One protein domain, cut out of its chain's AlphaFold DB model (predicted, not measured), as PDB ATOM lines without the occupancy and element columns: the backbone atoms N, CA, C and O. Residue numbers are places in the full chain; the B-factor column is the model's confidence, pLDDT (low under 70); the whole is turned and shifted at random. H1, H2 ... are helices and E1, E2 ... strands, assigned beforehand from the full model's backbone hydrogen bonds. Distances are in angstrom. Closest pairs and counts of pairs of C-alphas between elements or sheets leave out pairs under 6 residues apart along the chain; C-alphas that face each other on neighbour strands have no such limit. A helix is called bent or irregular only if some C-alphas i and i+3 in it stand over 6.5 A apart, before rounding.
ATOM      1  N   ILE A 190     -13.908  53.012 -23.523       90.38
ATOM      2  CA  ILE A 190     -13.088  51.886 -23.037       90.38
ATOM      3  C   ILE A 190     -12.840  50.881 -24.170       90.38
ATOM      4  O   ILE A 190     -11.719  50.415 -24.379       90.38
ATOM      5  N   MET A 191     -13.889  50.564 -24.929       90.81
ATOM      6  CA  MET A 191     -13.822  49.685 -26.092       90.81
ATOM      7  C   MET A 191     -12.870  50.239 -27.167       90.81
ATOM      8  O   MET A 191     -11.984  49.516 -27.633       90.81
ATOM      9  N   ALA A 192     -13.000  51.520 -27.524       92.06
ATOM     10  CA  ALA A 192     -12.153  52.162 -28.524       92.06
ATOM     11  C   ALA A 192     -10.676  52.191 -28.098       92.06
ATOM     12  O   ALA A 192      -9.819  51.764 -28.871       92.06
ATOM     13  N   GLU A 193     -10.374  52.598 -26.862       91.19
ATOM     14  CA  GLU A 193      -9.009  52.634 -26.315       91.19
ATOM     15  C   GLU A 193      -8.357  51.248 -26.267       91.19
ATOM     16  O   GLU A 193      -7.154  51.117 -26.473       91.19
ATOM     17  N   ARG A 194      -9.125  50.179 -26.031       87.06
ATOM     18  CA  ARG A 194      -8.558  48.823 -25.964       87.06
ATOM     19  C   ARG A 194      -8.394  48.158 -27.326       87.06
ATOM     20  O   ARG A 194      -7.464  47.368 -27.492       87.06
ATOM     21  N   PHE A 195      -9.294  48.408 -28.278       86.69
ATOM     22  CA  PHE A 195      -9.361  47.609 -29.515       86.69
ATOM     23  C   PHE A 195      -8.984  48.352 -30.780       86.69
ATOM     24  O   PHE A 195      -8.472  47.725 -31.712       86.69
ATOM     25  N   ILE A 196      -9.237  49.653 -30.811       91.88
ATOM     26  CA  ILE A 196      -8.960  50.498 -31.967       91.88
ATOM     27  C   ILE A 196      -7.668  51.276 -31.713       91.88
ATOM     28  O   ILE A 196      -6.797  51.312 -32.573       91.88
ATOM     29  N   LEU A 197      -7.510  51.818 -30.504       93.00
ATOM     30  CA  LEU A 197      -6.473  52.782 -30.142       93.00
ATOM     31  C   LEU A 197      -5.621  52.306 -28.944       93.00
ATOM     32  O   LEU A 197      -5.483  53.048 -27.967       93.00
ATOM     33  N   PRO A 198      -5.044  51.085 -28.988       89.44
ATOM     34  CA  PRO A 198      -4.324  50.513 -27.854       89.44
ATOM     35  C   PRO A 198      -3.187  51.425 -27.381       89.44
ATOM     36  O   PRO A 198      -2.383  51.906 -28.178       89.44
ATOM     37  N   GLY A 199      -3.115  51.634 -26.065       88.06
ATOM     38  CA  GLY A 199      -2.091  52.466 -25.427       88.06
ATOM     39  C   GLY A 199      -2.389  53.967 -25.431       88.06
ATOM     40  O   GLY A 199      -1.540  54.742 -25.002       88.06
ATOM     41  N   ARG A 200      -3.575  54.388 -25.888       88.31
ATOM     42  CA  ARG A 200      -4.022  55.783 -25.799       88.31
ATOM     43  C   ARG A 200      -5.018  55.973 -24.659       88.31
ATOM     44  O   ARG A 200      -5.852  55.108 -24.408       88.31
ATOM     45  N   THR A 201      -4.942  57.132 -24.013       88.44
ATOM     46  CA  THR A 201      -5.934  57.607 -23.043       88.44
ATOM     47  C   THR A 201      -6.498  58.913 -23.571       88.44
ATOM     48  O   THR A 201      -5.758  59.881 -23.730       88.44
ATOM     49  N   LEU A 202      -7.783  58.914 -23.903       89.06
ATOM     50  CA  LEU A 202      -8.454  59.998 -24.615       89.06
ATOM     51  C   LEU A 202      -9.614  60.548 -23.786       89.06
ATOM     52  O   LEU A 202     -10.119  59.884 -22.884       89.06
ATOM     53  N   THR A 203     -10.064  61.760 -24.080       90.31
ATOM     54  CA  THR A 203     -11.369  62.243 -23.605       90.31
ATOM     55  C   THR A 203     -12.481  61.731 -24.524       90.31
ATOM     56  O   THR A 203     -12.213  61.313 -25.650       90.31
ATOM     57  N   VAL A 204     -13.740  61.756 -24.067       87.12
ATOM     58  CA  VAL A 204     -14.901  61.335 -24.884       87.12
ATOM     59  C   VAL A 204     -14.951  62.100 -26.215       87.12
ATOM     60  O   VAL A 204     -15.134  61.480 -27.259       87.12
ATOM     61  N   ASP A 205     -14.662  63.404 -26.199       88.56
ATOM     62  CA  ASP A 205     -14.695  64.267 -27.390       88.56
ATOM     63  C   ASP A 205     -13.593  63.942 -28.416       88.56
ATOM     64  O   ASP A 205     -13.731  64.225 -29.605       88.56
ATOM     65  N   GLN A 206     -12.495  63.316 -27.980       92.62
ATOM     66  CA  GLN A 206     -11.393  62.916 -28.860       92.62
ATOM     67  C   GLN A 206     -11.641  61.566 -29.546       92.62
ATOM     68  O   GLN A 206     -11.021  61.278 -30.574       92.62
ATOM     69  N   ILE A 207     -12.532  60.728 -29.002       94.56
ATOM     70  CA  ILE A 207     -12.707  59.341 -29.456       94.56
ATOM     71  C   ILE A 207     -13.143  59.272 -30.918       94.56
ATOM     72  O   ILE A 207     -12.532  58.531 -31.685       94.56
ATOM     73  N   ASN A 208     -14.147  60.054 -31.322       93.94
ATOM     74  CA  ASN A 208     -14.654  60.029 -32.695       93.94
ATOM     75  C   ASN A 208     -13.547  60.338 -33.716       93.94
ATOM     76  O   ASN A 208     -13.334  59.591 -34.670       93.94
ATOM     77  N   VAL A 209     -12.796  61.413 -33.464       94.38
ATOM     78  CA  VAL A 209     -11.740  61.921 -34.350       94.38
ATOM     79  C   VAL A 209     -10.590  60.921 -34.491       94.38
ATOM     80  O   VAL A 209     -10.080  60.696 -35.593       94.38
ATOM     81  N   GLU A 210     -10.176  60.300 -33.388       95.88
ATOM     82  CA  GLU A 210      -9.087  59.323 -33.401       95.88
ATOM     83  C   GLU A 210      -9.518  57.982 -34.002       95.88
ATOM     84  O   GLU A 210      -8.748  57.366 -34.744       95.88
ATOM     85  N   VAL A 211     -10.757  57.543 -33.754       95.62
ATOM     86  CA  VAL A 211     -11.309  56.333 -34.378       95.62
ATOM     87  C   VAL A 211     -11.447  56.513 -35.888       95.62
ATOM     88  O   VAL A 211     -11.043  55.611 -36.620       95.62
ATOM     89  N   LYS A 212     -11.911  57.675 -36.370       94.88
ATOM     90  CA  LYS A 212     -11.912  58.015 -37.806       94.88
ATOM     91  C   LYS A 212     -10.514  57.930 -38.410       94.88
ATOM     92  O   LYS A 212     -10.310  57.245 -39.410       94.88
ATOM     93  N   SER A 213      -9.526  58.553 -37.762       94.00
ATOM     94  CA  SER A 213      -8.140  58.526 -38.242       94.00
ATOM     95  C   SER A 213      -7.562  57.108 -38.289       94.00
ATOM     96  O   SER A 213      -6.888  56.746 -39.254       94.00
ATOM     97  N   GLN A 214      -7.823  56.285 -37.270       95.94
ATOM     98  CA  GLN A 214      -7.349  54.903 -37.251       95.94
ATOM     99  C   GLN A 214      -8.076  54.026 -38.275       95.94
ATOM    100  O   GLN A 214      -7.434  53.198 -38.922       95.94
ATOM    101  N   PHE A 215      -9.379  54.234 -38.473       95.44
ATOM    102  CA  PHE A 215     -10.150  53.529 -39.491       95.44
ATOM    103  C   PHE A 215      -9.638  53.851 -40.896       95.44
ATOM    104  O   PHE A 215      -9.381  52.931 -41.666       95.44
ATOM    105  N   ALA A 216      -9.386  55.128 -41.202       92.00
ATOM    106  CA  ALA A 216      -8.799  55.554 -42.471       92.00
ATOM    107  C   ALA A 216      -7.460  54.852 -42.760       92.00
ATOM    108  O   ALA A 216      -7.269  54.312 -43.850       92.00
ATOM    109  N   LYS A 217      -6.565  54.773 -41.763       93.56
ATOM    110  CA  LYS A 217      -5.284  54.050 -41.881       93.56
ATOM    111  C   LYS A 217      -5.481  52.558 -42.134       93.56
ATOM    112  O   LYS A 217      -4.823  51.992 -43.003       93.56
ATOM    113  N   ASP A 218      -6.400  51.924 -41.405       94.38
ATOM    114  CA  ASP A 218      -6.716  50.507 -41.593       94.38
ATOM    115  C   ASP A 218      -7.300  50.245 -43.000       94.38
ATOM    116  O   ASP A 218      -6.990  49.221 -43.616       94.38
ATOM    117  N   MET A 219      -8.122  51.164 -43.530       93.62
ATOM    118  CA  MET A 219      -8.660  51.090 -44.895       93.62
ATOM    119  C   MET A 219      -7.559  51.236 -45.943       93.62
ATOM    120  O   MET A 219      -7.511  50.453 -46.892       93.62
ATOM    121  N   GLU A 220      -6.658  52.201 -45.772       90.81
ATOM    122  CA  GLU A 220      -5.521  52.407 -46.669       90.81
ATOM    123  C   GLU A 220      -4.600  51.178 -46.698       90.81
ATOM    124  O   GLU A 220      -4.277  50.666 -47.775       90.81
ATOM    125  N   GLU A 221      -4.244  50.630 -45.531       92.06
ATOM    126  CA  GLU A 221      -3.431  49.413 -45.422       92.06
ATOM    127  C   GLU A 221      -4.123  48.213 -46.088       92.06
ATOM    128  O   GLU A 221      -3.502  47.452 -46.837       92.06
ATOM    129  N   PHE A 222      -5.426  48.038 -45.854       93.38
ATOM    130  CA  PHE A 222      -6.172  46.918 -46.415       93.38
ATOM    131  C   PHE A 222      -6.290  47.024 -47.941       93.38
ATOM    132  O   PHE A 222      -5.908  46.094 -48.660       93.38
ATOM    133  N   PHE A 223      -6.779  48.159 -48.448       90.12
ATOM    134  CA  PHE A 223      -7.112  48.329 -49.863       90.12
ATOM    135  C   PHE A 223      -5.902  48.583 -50.767       90.12
ATOM    136  O   PHE A 223      -5.968  48.250 -51.952       90.12
ATOM    137  N   SER A 224      -4.794  49.124 -50.249       87.31
ATOM    138  CA  SER A 224      -3.544  49.250 -51.025       87.31
ATOM    139  C   SER A 224      -2.986  47.887 -51.446       87.31
ATOM    140  O   SER A 224      -2.407  47.755 -52.523       87.31
ATOM    141  N   SER A 225      -3.231  46.854 -50.637       84.75
ATOM    142  CA  SER A 225      -2.835  45.471 -50.919       84.75
ATOM    143  C   SER A 225      -3.860  44.675 -51.744       84.75
ATOM    144  O   SER A 225      -3.637  43.488 -52.018       84.75
ATOM    145  N   LEU A 226      -4.984  45.297 -52.135       89.19
ATOM    146  CA  LEU A 226      -6.075  44.616 -52.828       89.19
ATOM    147  C   LEU A 226      -5.747  44.385 -54.313       89.19
ATOM    148  O   LEU A 226      -5.403  45.313 -55.045       89.19
ATOM    149  N   GLN A 227      -5.893  43.141 -54.762       89.31
ATOM    150  CA  GLN A 227      -5.630  42.680 -56.124       89.31
ATOM    151  C   GLN A 227      -6.887  42.047 -56.722       89.31
ATOM    152  O   GLN A 227      -7.763  41.581 -56.003       89.31
ATOM    153  N   TRP A 228      -6.974  42.005 -58.050       89.06
ATOM    154  CA  TRP A 228      -8.111  41.385 -58.741       89.06
ATOM    155  C   TRP A 228      -8.148  39.864 -58.583       89.06
ATOM    156  O   TRP A 228      -9.220  39.264 -58.597       89.06
ATOM    157  N   ILE A 229      -6.979  39.236 -58.454       92.44
ATOM    158  CA  ILE A 229      -6.821  37.783 -58.487       92.44
ATOM    159  C   ILE A 229      -5.950  37.352 -57.312       92.44
ATOM    160  O   ILE A 229      -4.879  37.912 -57.095       92.44
ATOM    161  N   TYR A 230      -6.382  36.309 -56.605       94.88
ATOM    162  CA  TYR A 230      -5.638  35.700 -55.504       94.88
ATOM    163  C   TYR A 230      -5.539  34.191 -55.672       94.88
ATOM    164  O   TYR A 230      -6.504  33.539 -56.071       94.88
ATOM    165  N   LYS A 231      -4.424  33.585 -55.251       96.31
ATOM    166  CA  LYS A 231      -4.426  32.141 -54.967       96.31
ATOM    167  C   LYS A 231      -5.312  31.880 -53.748       96.31
ATOM    168  O   LYS A 231      -5.311  32.673 -52.809       96.31
ATOM    169  N   MET A 232      -5.991  30.734 -53.676       94.56
ATOM    170  CA  MET A 232      -6.919  30.458 -52.560       94.56
ATOM    171  C   MET A 232      -6.291  30.564 -51.158       94.56
ATOM    172  O   MET A 232      -6.957  30.978 -50.207       94.56
ATOM    173  N   LYS A 233      -4.997  30.241 -51.011       93.50
ATOM    174  CA  LYS A 233      -4.263  30.414 -49.743       93.50
ATOM    175  C   LYS A 233      -4.116  31.890 -49.354       93.50
ATOM    176  O   LYS A 233      -4.236  32.222 -48.178       93.50
ATOM    177  N   GLU A 234      -3.863  32.765 -50.323       94.94
ATOM    178  CA  GLU A 234      -3.746  34.216 -50.125       94.94
ATOM    179  C   GLU A 234      -5.127  34.833 -49.881       94.94
ATOM    180  O   GLU A 234      -5.287  35.611 -48.942       94.94
ATOM    181  N   ALA A 235      -6.146  34.389 -50.625       94.31
ATOM    182  CA  ALA A 235      -7.539  34.762 -50.405       94.31
ATOM    183  C   ALA A 235      -7.998  34.445 -48.972       94.31
ATOM    184  O   ALA A 235      -8.607  35.283 -48.313       94.31
ATOM    185  N   GLN A 236      -7.627  33.279 -48.427       95.25
ATOM    186  CA  GLN A 236      -7.918  32.950 -47.029       95.25
ATOM    187  C   GLN A 236      -7.319  33.981 -46.057       95.25
ATOM    188  O   GLN A 236      -7.946  34.326 -45.053       95.25
ATOM    189  N   GLN A 237      -6.102  34.464 -46.324       95.44
ATOM    190  CA  GLN A 237      -5.469  35.491 -45.494       95.44
ATOM    191  C   GLN A 237      -6.168  36.841 -45.649       95.44
ATOM    192  O   GLN A 237      -6.384  37.511 -44.641       95.44
ATOM    193  N   LEU A 238      -6.586  37.207 -46.863       95.25
ATOM    194  CA  LEU A 238      -7.391  38.402 -47.119       95.25
ATOM    195  C   LEU A 238      -8.706  38.374 -46.321       95.25
ATOM    196  O   LEU A 238      -8.973  39.298 -45.554       95.25
ATOM    197  N   VAL A 239      -9.472  37.277 -46.397       95.56
ATOM    198  CA  VAL A 239     -10.722  37.106 -45.630       95.56
ATOM    199  C   VAL A 239     -10.460  37.173 -44.122       95.56
ATOM    200  O   VAL A 239     -11.224  37.794 -43.381       95.56
ATOM    201  N   LYS A 240      -9.361  36.577 -43.635       96.38
ATOM    202  CA  LYS A 240      -8.966  36.665 -42.217       96.38
ATOM    203  C   LYS A 240      -8.617  38.095 -41.798       96.38
ATOM    204  O   LYS A 240      -8.996  38.487 -40.695       96.38
ATOM    205  N   LYS A 241      -7.916  38.866 -42.638       95.75
ATOM    206  CA  LYS A 241      -7.606  40.284 -42.386       95.75
ATOM    207  C   LYS A 241      -8.886  41.120 -42.314       95.75
ATOM    208  O   LYS A 241      -9.105  41.778 -41.301       95.75
ATOM    209  N   ALA A 242      -9.773  41.000 -43.303       95.62
ATOM    210  CA  ALA A 242     -11.058  41.704 -43.322       95.62
ATOM    211  C   ALA A 242     -11.922  41.366 -42.091       95.62
ATOM    212  O   ALA A 242     -12.436  42.261 -41.420       95.62
ATOM    213  N   LYS A 243     -11.982  40.082 -41.704       95.69
ATOM    214  CA  LYS A 243     -12.674  39.635 -40.482       95.69
ATOM    215  C   LYS A 243     -12.128  40.308 -39.217       95.69
ATOM    216  O   LYS A 243     -12.901  40.635 -38.317       95.69
ATOM    217  N   ARG A 244     -10.805  40.485 -39.110       94.19
ATOM    218  CA  ARG A 244     -10.173  41.146 -37.952       94.19
ATOM    219  C   ARG A 244     -10.560  42.621 -37.871       94.19
ATOM    220  O   ARG A 244     -10.889  43.071 -36.778       94.19
ATOM    221  N   ILE A 245     -10.579  43.329 -39.001       94.31
ATOM    222  CA  ILE A 245     -11.026  44.728 -39.069       94.31
ATOM    223  C   ILE A 245     -12.512  44.828 -38.689       94.31
ATOM    224  O   ILE A 245     -12.858  45.600 -37.800       94.31
ATOM    225  N   CYS A 246     -13.380  43.967 -39.232       93.75
ATOM    226  CA  CYS A 246     -14.796  43.938 -38.840       93.75
ATOM    227  C   CYS A 246     -14.974  43.708 -37.333       93.75
ATOM    228  O   CYS A 246     -15.755  44.401 -36.688       93.75
ATOM    229  N   LYS A 247     -14.216  42.773 -36.739       90.69
ATOM    230  CA  LYS A 247     -14.257  42.525 -35.289       90.69
ATOM    231  C   LYS A 247     -13.816  43.753 -34.484       90.69
ATOM    232  O   LYS A 247     -14.393  44.003 -33.430       90.69
ATOM    233  N   ARG A 248     -12.812  44.496 -34.964       90.94
ATOM    234  CA  ARG A 248     -12.282  45.706 -34.318       90.94
ATOM    235  C   ARG A 248     -13.324  46.828 -34.262       90.94
ATOM    236  O   ARG A 248     -13.491  47.421 -33.206       90.94
ATOM    237  N   TYR A 249     -14.053  47.067 -35.352       92.94
ATOM    238  CA  TYR A 249     -15.007  48.183 -35.463       92.94
ATOM    239  C   TYR A 249     -16.472  47.798 -35.217       92.94
ATOM    240  O   TYR A 249     -17.364  48.630 -35.377       92.94
ATOM    241  N   LYS A 250     -16.757  46.558 -34.788       89.88
ATOM    242  CA  LYS A 250     -18.142  46.072 -34.661       89.88
ATOM    243  C   LYS A 250     -19.043  46.920 -33.766       89.88
ATOM    244  O   LYS A 250     -20.215  47.113 -34.073       89.88
ATOM    245  N   ASN A 251     -18.476  47.437 -32.681       88.19
ATOM    246  CA  ASN A 251     -19.214  48.209 -31.691       88.19
ATOM    247  C   ASN A 251     -19.398  49.669 -32.130       88.19
ATOM    248  O   ASN A 251     -20.327  50.314 -31.663       88.19
ATOM    249  N   VAL A 252     -18.573  50.162 -33.062       91.62
ATOM    250  CA  VAL A 252     -18.753  51.483 -33.681       91.62
ATOM    251  C   VAL A 252     -20.010  51.468 -34.550       91.62
ATOM    252  O   VAL A 252     -20.915  52.266 -34.331       91.62
ATOM    253  N   ALA A 253     -20.133  50.484 -35.446       86.62
ATOM    254  CA  ALA A 253     -21.280  50.345 -36.350       86.62
ATOM    255  C   ALA A 253     -22.640  50.264 -35.621       86.62
ATOM    256  O   ALA A 253     -23.651  50.753 -36.129       86.62
ATOM    257  N   GLY A 254     -22.666  49.632 -34.443       83.12
ATOM    258  CA  GLY A 254     -23.863  49.448 -33.614       83.12
ATOM    259  C   GLY A 254     -24.043  50.471 -32.489       83.12
ATOM    260  O   GLY A 254     -24.954  50.301 -31.681       83.12
ATOM    261  N   SER A 255     -23.182  51.488 -32.395       86.62
ATOM    262  CA  SER A 255     -23.228  52.459 -31.298       86.62
ATOM    263  C   SER A 255     -24.495  53.305 -31.325       86.62
ATOM    264  O   SER A 255     -24.906  53.832 -32.365       86.62
ATOM    265  N   SER A 256     -25.078  53.478 -30.141       83.62
ATOM    266  CA  SER A 256     -26.217  54.357 -29.881       83.62
ATOM    267  C   SER A 256     -25.914  55.449 -28.852       83.62
ATOM    268  O   SER A 256     -26.803  56.233 -28.532       83.62
ATOM    269  N   SER A 257     -24.680  55.530 -28.336       87.44
ATOM    270  CA  SER A 257     -24.312  56.480 -27.271       87.44
ATOM    271  C   SER A 257     -24.129  57.928 -27.750       87.44
ATOM    272  O   SER A 257     -24.059  58.848 -26.933       87.44
ATOM    273  N   GLY A 258     -24.005  58.120 -29.068       89.19
ATOM    274  CA  GLY A 258     -23.692  59.405 -29.697       89.19
ATOM    275  C   GLY A 258     -22.198  59.743 -29.758       89.19
ATOM    276  O   GLY A 258     -21.860  60.778 -30.318       89.19
ATOM    277  N   ILE A 259     -21.300  58.896 -29.230       93.38
ATOM    278  CA  ILE A 259     -19.845  59.136 -29.295       93.38
ATOM    279  C   ILE A 259     -19.271  58.985 -30.711       93.38
ATOM    280  O   ILE A 259     -18.230  59.557 -31.012       93.38
ATOM    281  N   PHE A 260     -19.928  58.198 -31.565       94.19
ATOM    282  CA  PHE A 260     -19.550  57.985 -32.958       94.19
ATOM    283  C   PHE A 260     -20.592  58.633 -33.862       94.19
ATOM    284  O   PHE A 260     -21.783  58.326 -33.747       94.19
ATOM    285  N   ASP A 261     -20.149  59.520 -34.749       93.56
ATOM    286  CA  ASP A 261     -21.039  60.198 -35.691       93.56
ATOM    287  C   ASP A 261     -21.557  59.269 -36.802       93.56
ATOM    288  O   ASP A 261     -21.110  58.131 -36.970       93.56
ATOM    289  N   GLU A 262     -22.547  59.738 -37.566       92.25
ATOM    290  CA  GLU A 262     -23.162  58.924 -38.620       92.25
ATOM    291  C   GLU A 262     -22.157  58.478 -39.682       92.25
ATOM    292  O   GLU A 262     -22.281  57.378 -40.213       92.25
ATOM    293  N   GLU A 263     -21.149  59.300 -39.961       91.62
ATOM    294  CA  GLU A 263     -20.153  59.029 -40.987       91.62
ATOM    295  C   GLU A 263     -19.329  57.789 -40.637       91.62
ATOM    296  O   GLU A 263     -19.360  56.806 -41.379       91.62
ATOM    297  N   ILE A 264     -18.677  57.760 -39.467       93.56
ATOM    298  CA  ILE A 264     -17.855  56.603 -39.087       93.56
ATOM    299  C   ILE A 264     -18.709  55.348 -38.857       93.56
ATOM    300  O   ILE A 264     -18.282  54.222 -39.137       93.56
ATOM    301  N   ARG A 265     -19.954  55.508 -38.388       94.31
ATOM    302  CA  ARG A 265     -20.896  54.387 -38.272       94.31
ATOM    303  C   ARG A 265     -21.284  53.833 -39.641       94.31
ATOM    304  O   ARG A 265     -21.373  52.617 -39.785       94.31
ATOM    305  N   SER A 266     -21.519  54.692 -40.629       92.19
ATOM    306  CA  SER A 266     -21.837  54.279 -41.996       92.19
ATOM    307  C   SER A 266     -20.637  53.606 -42.654       92.19
ATOM    308  O   SER A 266     -20.776  52.508 -43.182       92.19
ATOM    309  N   ASP A 267     -19.446  54.190 -42.552       92.00
ATOM    310  CA  ASP A 267     -18.240  53.649 -43.187       92.00
ATOM    311  C   ASP A 267     -17.844  52.280 -42.617       92.00
ATOM    312  O   ASP A 267     -17.471  51.357 -43.349       92.00
ATOM    313  N   THR A 268     -17.988  52.099 -41.302       93.69
ATOM    314  CA  THR A 268     -17.762  50.793 -40.670       93.69
ATOM    315  C   THR A 268     -18.797  49.752 -41.110       93.69
ATOM    316  O   THR A 268     -18.420  48.598 -41.333       93.69
ATOM    317  N   LYS A 269     -20.071  50.131 -41.306       93.31
ATOM    318  CA  LYS A 269     -21.106  49.249 -41.882       93.31
ATOM    319  C   LYS A 269     -20.813  48.900 -43.341       93.31
ATOM    320  O   LYS A 269     -20.916  47.730 -43.704       93.31
ATOM    321  N   ASP A 270     -20.394  49.868 -44.150       92.44
ATOM    322  CA  ASP A 270     -20.029  49.658 -45.554       92.44
ATOM    323  C   ASP A 270     -18.870  48.651 -45.666       92.44
ATOM    324  O   ASP A 270     -18.927  47.710 -46.462       92.44
ATOM    325  N   PHE A 271     -17.854  48.752 -44.800       94.06
ATOM    326  CA  PHE A 271     -16.773  47.761 -44.758       94.06
ATOM    327  C   PHE A 271     -17.247  46.363 -44.318       94.06
ATOM    328  O   PHE A 271     -16.751  45.348 -44.814       94.06
ATOM    329  N   MET A 272     -18.219  46.273 -43.405       94.12
ATOM    330  CA  MET A 272     -18.819  44.983 -43.038       94.12
ATOM    331  C   MET A 272     -19.585  44.342 -44.197       94.12
ATOM    332  O   MET A 272     -19.490  43.129 -44.382       94.12
ATOM    333  N   LEU A 273     -20.314  45.139 -44.985       92.19
ATOM    334  CA  LEU A 273     -20.994  44.662 -46.191       92.19
ATOM    335  C   LEU A 273     -19.985  44.143 -47.220       92.19
ATOM    336  O   LEU A 273     -20.154  43.034 -47.733       92.19
ATOM    337  N   PHE A 274     -18.890  44.879 -47.439       93.06
ATOM    338  CA  PHE A 274     -17.763  44.406 -48.244       93.06
ATOM    339  C   PHE A 274     -17.227  43.056 -47.736       93.06
ATOM    340  O   PHE A 274     -17.040  42.125 -48.521       93.06
ATOM    341  N   TYR A 275     -17.010  42.910 -46.425       94.56
ATOM    342  CA  TYR A 275     -16.512  41.661 -45.845       94.56
ATOM    343  C   TYR A 275     -17.455  40.476 -46.079       94.56
ATOM    344  O   TYR A 275     -16.979  39.393 -46.432       94.56
ATOM    345  N   GLU A 276     -18.765  40.645 -45.893       93.50
ATOM    346  CA  GLU A 276     -19.721  39.559 -46.140       93.50
ATOM    347  C   GLU A 276     -19.777  39.183 -47.630       93.50
ATOM    348  O   GLU A 276     -19.793  37.991 -47.947       93.50
ATOM    349  N   GLY A 277     -19.687  40.160 -48.540       92.12
ATOM    350  CA  GLY A 277     -19.543  39.912 -49.980       92.12
ATOM    351  C   GLY A 277     -18.278  39.113 -50.314       92.12
ATOM    352  O   GLY A 277     -18.351  38.042 -50.924       92.12
ATOM    353  N   LEU A 278     -17.121  39.562 -49.821       93.25
ATOM    354  CA  LEU A 278     -15.833  38.885 -49.992       93.25
ATOM    355  C   LEU A 278     -15.857  37.448 -49.444       93.25
ATOM    356  O   LEU A 278     -15.356  36.513 -50.071       93.25
ATOM    357  N   LYS A 279     -16.429  37.259 -48.255       94.75
ATOM    358  CA  LYS A 279     -16.547  35.954 -47.599       94.75
ATOM    359  C   LYS A 279     -17.452  35.016 -48.393       94.75
ATOM    360  O   LYS A 279     -17.091  33.851 -48.549       94.75
ATOM    361  N   LYS A 280     -18.590  35.502 -48.895       93.50
ATOM    362  CA  LYS A 280     -19.494  34.728 -49.754       93.50
ATOM    363  C   LYS A 280     -18.773  34.275 -51.026       93.50
ATOM    364  O   LYS A 280     -18.713  33.075 -51.277       93.50
ATOM    365  N   ASN A 281     -18.134  35.205 -51.736       92.25
ATOM    366  CA  ASN A 281     -17.366  34.918 -52.949       92.25
ATOM    367  C   ASN A 281     -16.255  33.871 -52.686       92.25
ATOM    368  O   ASN A 281     -16.113  32.880 -53.409       92.25
ATOM    369  N   TYR A 282     -15.518  34.012 -51.579       94.12
ATOM    370  CA  TYR A 282     -14.510  33.033 -51.160       94.12
ATOM    371  C   TYR A 282     -15.090  31.631 -50.898       94.12
ATOM    372  O   TYR A 282     -14.497  30.634 -51.318       94.12
ATOM    373  N   LEU A 283     -16.237  31.534 -50.215       94.25
ATOM    374  CA  LEU A 283     -16.897  30.255 -49.919       94.25
ATOM    375  C   LEU A 283     -17.449  29.578 -51.183       94.25
ATOM    376  O   LEU A 283     -17.354  28.356 -51.312       94.25
ATOM    377  N   GLU A 284     -17.973  30.353 -52.130       93.56
ATOM    378  CA  GLU A 284     -18.410  29.847 -53.435       93.56
ATOM    379  C   GLU A 284     -17.229  29.235 -54.199       93.56
ATOM    380  O   GLU A 284     -17.291  28.080 -54.615       93.56
ATOM    381  N   HIS A 285     -16.093  29.934 -54.274       93.94
ATOM    382  CA  HIS A 285     -14.884  29.408 -54.916       93.94
ATOM    383  C   HIS A 285     -14.332  28.145 -54.235       93.94
ATOM    384  O   HIS A 285     -13.842  27.248 -54.923       93.94
ATOM    385  N   ILE A 286     -14.429  28.034 -52.901       92.81
ATOM    386  CA  ILE A 286     -14.105  26.781 -52.195       92.81
ATOM    387  C   ILE A 286     -15.034  25.656 -52.653       92.81
ATOM    388  O   ILE A 286     -14.563  24.558 -52.943       92.81
ATOM    389  N   THR A 287     -16.336  25.930 -52.724       94.94
ATOM    390  CA  THR A 287     -17.360  24.941 -53.090       94.94
ATOM    391  C   THR A 287     -17.098  24.360 -54.479       94.94
ATOM    392  O   THR A 287     -17.192  23.151 -54.673       94.94
ATOM    393  N   TYR A 288     -16.672  25.198 -55.423       93.62
ATOM    394  CA  TYR A 288     -16.326  24.779 -56.784       93.62
ATOM    395  C   TYR A 288     -14.880  24.288 -56.950       93.62
ATOM    396  O   TYR A 288     -14.450  24.023 -58.070       93.62
ATOM    397  N   SER A 289     -14.119  24.127 -55.860       92.75
ATOM    398  CA  SER A 289     -12.713  23.692 -55.899       92.75
ATOM    399  C   SER A 289     -11.822  24.573 -56.792       92.75
ATOM    400  O   SER A 289     -10.853  24.099 -57.396       92.75
ATOM    401  N   SER A 290     -12.136  25.869 -56.877       92.56
ATOM    402  CA  SER A 290     -11.367  26.829 -57.664       92.56
ATOM    403  C   SER A 290      -9.946  26.970 -57.117       92.56
ATOM    404  O   SER A 290      -9.698  26.914 -55.914       92.56
ATOM    405  N   ARG A 291      -8.975  27.180 -58.012       92.75
ATOM    406  CA  ARG A 291      -7.561  27.390 -57.633       92.75
ATOM    407  C   ARG A 291      -7.236  28.851 -57.321       92.75
ATOM    408  O   ARG A 291      -6.254  29.131 -56.626       92.75
ATOM    409  N   ILE A 292      -8.061  29.759 -57.826       94.31
ATOM    410  CA  ILE A 292      -7.940  31.205 -57.672       94.31
ATOM    411  C   ILE A 292      -9.283  31.794 -57.247       94.31
ATOM    412  O   ILE A 292     -10.324  31.240 -57.589       94.31
ATOM    413  N   LEU A 293      -9.230  32.905 -56.521       92.94
ATOM    414  CA  LEU A 293     -10.353  33.798 -56.261       92.94
ATOM    415  C   LEU A 293     -10.230  34.992 -57.207       92.94
ATOM    416  O   LEU A 293      -9.142  35.564 -57.316       92.94
ATOM    417  N   ILE A 294     -11.334  35.372 -57.841       90.81
ATOM    418  CA  ILE A 294     -11.437  36.600 -58.631       90.81
ATOM    419  C   ILE A 294     -12.389  37.546 -57.898       90.81
ATOM    420  O   ILE A 294     -13.505  37.161 -57.544       90.81
ATOM    421  N   LEU A 295     -11.926  38.767 -57.637       87.31
ATOM    422  CA  LEU A 295     -12.765  39.835 -57.098       87.31
ATOM    423  C   LEU A 295     -13.481  40.558 -58.243       87.31
ATOM    424  O   LEU A 295     -12.895  40.777 -59.302       87.31
ATOM    425  N   ASP A 296     -14.741  40.916 -58.022       80.31
ATOM    426  CA  ASP A 296     -15.571  41.663 -58.973       80.31
ATOM    427  C   ASP A 296     -15.429  43.192 -58.812       80.31
ATOM    428  O   ASP A 296     -14.783  43.689 -57.886       80.31
ATOM    429  N   GLU A 297     -16.052  43.953 -59.718       74.88
ATOM    430  CA  GLU A 297     -16.073  45.420 -59.661       74.88
ATOM    431  C   GLU A 297     -16.762  45.978 -58.407       74.88
ATOM    432  O   GLU A 297     -16.364  47.042 -57.929       74.88
ATOM    433  N   GLU A 298     -17.743  45.276 -57.829       73.31
ATOM    434  CA  GLU A 298     -18.405  45.724 -56.599       73.31
ATOM    435  C   GLU A 298     -17.399  45.804 -55.443       73.31
ATOM    436  O   GLU A 298     -17.362  46.807 -54.726       73.31
ATOM    437  N   ASN A 299     -16.495  44.823 -55.325       73.69
ATOM    438  CA  ASN A 299     -15.408  44.839 -54.339       73.69
ATOM    439  C   ASN A 299     -14.492  46.073 -54.486       73.69
ATOM    440  O   ASN A 299     -14.023  46.628 -53.488       73.69
ATOM    441  N   PHE A 300     -14.251  46.537 -55.716       72.44
ATOM    442  CA  PHE A 300     -13.448  47.738 -55.984       72.44
ATOM    443  C   PHE A 300     -14.248  49.046 -55.879       72.44
ATOM    444  O   PHE A 300     -13.661  50.101 -55.628       72.44
ATOM    445  N   SER A 301     -15.575  48.995 -55.996       71.31
ATOM    446  CA  SER A 301     -16.454  50.138 -55.729       71.31
ATOM    447  C   SER A 301     -16.386  50.558 -54.256       71.31
ATOM    448  O   SER A 301     -16.159  51.734 -53.964       71.31
ATOM    449  N   TYR A 302     -16.430  49.596 -53.320       71.00
ATOM    450  CA  TYR A 302     -16.238  49.864 -51.884       71.00
ATOM    451  C   TYR A 302     -14.899  50.539 -51.588       71.00
ATOM    452  O   TYR A 302     -14.849  51.496 -50.814       71.00
ATOM    453  N   ARG A 303     -13.826  50.093 -52.253       70.75
ATOM    454  CA  ARG A 303     -12.506  50.730 -52.162       70.75
ATOM    455  C   ARG A 303     -12.575  52.210 -52.537       70.75
ATOM    456  O   ARG A 303     -12.016  53.037 -51.824       70.75
ATOM    457  N   LYS A 304     -13.226  52.549 -53.654       68.25
ATOM    458  CA  LYS A 304     -13.320  53.934 -54.135       68.25
ATOM    459  C   LYS A 304     -14.123  54.804 -53.168       68.25
ATOM    460  O   LYS A 304     -13.688  55.907 -52.863       68.25
ATOM    461  N   THR A 305     -15.243  54.294 -52.661       74.56
ATOM    462  CA  THR A 305     -16.112  55.011 -51.719       74.56
ATOM    463  C   THR A 305     -15.423  55.257 -50.376       74.56
ATOM    464  O   THR A 305     -15.345  56.403 -49.937       74.56
ATOM    465  N   LEU A 306     -14.862  54.214 -49.754       74.62
ATOM    466  CA  LEU A 306     -14.239  54.310 -48.427       74.62
ATOM    467  C   LEU A 306     -12.941  55.132 -48.448       74.62
ATOM    468  O   LEU A 306     -12.717  55.938 -47.550       74.62
ATOM    469  N   LEU A 307     -12.102  54.989 -49.483       71.19
ATOM    470  CA  LEU A 307     -10.873  55.788 -49.595       71.19
ATOM    471  C   LEU A 307     -11.151  57.252 -49.957       71.19
ATOM    472  O   LEU A 307     -10.439  58.131 -49.476       71.19
ATOM    473  N   ALA A 308     -12.169  57.536 -50.778       66.69
ATOM    474  CA  ALA A 308     -12.535  58.915 -51.101       66.69
ATOM    475  C   ALA A 308     -13.011  59.673 -49.855       66.69
ATOM    476  O   ALA A 308     -12.588  60.807 -49.647       66.69
ATOM    477  N   ARG A 309     -13.817  59.030 -48.999       68.56
ATOM    478  CA  ARG A 309     -14.261  59.604 -47.718       68.56
ATOM    479  C   ARG A 309     -13.095  59.793 -46.745       68.56
ATOM    480  O   ARG A 309     -12.901  60.888 -46.235       68.56
ATOM    481  N   ALA A 310     -12.223  58.789 -46.614       58.03
ATOM    482  CA  ALA A 310     -11.023  58.875 -45.777       58.03
ATOM    483  C   ALA A 310     -10.023  59.972 -46.209       58.03
ATOM    484  O   ALA A 310      -9.259  60.464 -45.381       58.03
ATOM    485  N   SER A 311     -10.013  60.357 -47.492       53.25
ATOM    486  CA  SER A 311      -9.095  61.371 -48.038       53.25
ATOM    487  C   SER A 311      -9.597  62.813 -47.873       53.25
ATOM    488  O   SER A 311      -8.782  63.734 -47.860       53.25
ATOM    489  N   LEU A 312     -10.912  63.024 -47.741       50.66
ATOM    490  CA  LEU A 312     -11.507  64.356 -47.562       50.66
ATOM    491  C   LEU A 312     -11.213  64.929 -46.161       50.66
ATOM    492  O   LEU A 312     -10.890  66.106 -46.038       50.66
ATOM    493  N   ASP A 313     -11.157  64.076 -45.138       47.22
ATOM    494  CA  ASP A 313     -10.811  64.447 -43.752       47.22
ATOM    495  C   ASP A 313      -9.330  64.863 -43.567       47.22
ATOM    496  O   ASP A 313      -8.946  65.466 -42.559       47.22
ATOM    497  N   GLY A 314      -8.465  64.535 -44.535       39.84
ATOM    498  CA  GLY A 314      -7.049  64.912 -44.531       39.84
ATOM    499  C   GLY A 314      -6.779  66.338 -45.024       39.84
ATOM    500  O   GLY A 314      -5.743  66.905 -44.674       39.84
TER     501      GLY A 314
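Overview. This is residues 190 to 314 of the 320 residues of the protein "Exonuclease" of Bacillus infantis NRRL B-14911 (UniProt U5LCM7). Four helices, H2, H3, H4 and H5, make an elongated up-and-down bundle, each running against the one before it. H3 and H4 form a long helical hairpin, H2 and H5 pack together and complete the bundle, and at one end of it the tiny antiparallel sheet E1 - E2 sits by residues 232 to 238 of H3 and residues 278 to 286 of H4. Short H1 lies towards the other end, near H2 and H3. The printed part has 125 residues with five named helices and two named strands, in the order H1 H2 E1 H3 H4 E2 H5, mostly helix. It is compact, with a radius of gyration of the C-alphas of 15.5 A and spans of 50 by 26 by 24 A.

Arrangement. Begin at the sheet, where E1, residues 229 to 231, and E2, residues 292 to 294, are antiparallel at 157 degrees. N 230 and O 293 are 2.9 A apart, N 293 and O 230 2.8 A, both within hydrogen-bond range. Next find H3, residues 232 to 253; its closest C-alpha to E2 is that of Met 232, 5.3 A from that of Ile 292. H3 is irregular, with C-alphas 248 and 251 7.8 A apart, and has a kink of 38 degrees near residue 247. H3 and H4, residues 262 to 287, are a hairpin; they touch, closest at the C-alphas of Ala 253 and Arg 265, 4.5 A, opposite ways at a shallow tilt of 28 degrees. H5, residues 297 to 312, touches H4 with residues 299 to 306 alone, closest at the C-alphas of Asn 299 and Phe 274, 6.5 A; their tilt is a shallow 24 degrees, opposite ways. H2, residues 204 to 224, touches H5 with residues 216 to 223 alone, closest at the C-alphas of Ala 216 and Ala 310, 5.2 A, at a steep tilt of 43 degrees, opposite ways. H2 and H3 only just touch, with 3 pairs of C-alphas within 8 A, the closest being Asp 218 and Ile 245, 7.6 A. H2 is irregular, but only just: C-alphas 205 and 208 are 6.8 A apart. H3 and H5 are apart. H1, residues 190 to 195, is close to but not clearly touching H3, closest at the C-alphas of Phe 195 and Arg 248, 5.9 A. Every O i to N i+4 pair is within hydrogen-bond range in H1 and H4; the counts are 15 of 17 in H2, 16 of 18 in H3 and 11 of 12 in H5.

Along the chain. Find C-alpha 262 at (-23.162, 58.924, -38.620); from there H4 runs 37.4 A to C-alpha 287 at (-17.360, 24.941, -53.090). H2 measures 31.0 A, H3 29.4 A and H5 22.9 A, ending at C-alpha 312, (-11.507, 64.356, -47.562).

Size, cuts and confidence. The two C-alphas farthest apart, those of Thr 203 and Ser 289, are 50.3 A apart. The printed part has no cut and no long link. Its mean pLDDT is 88.3; residue 304 and residues 308 to 314 are under 70.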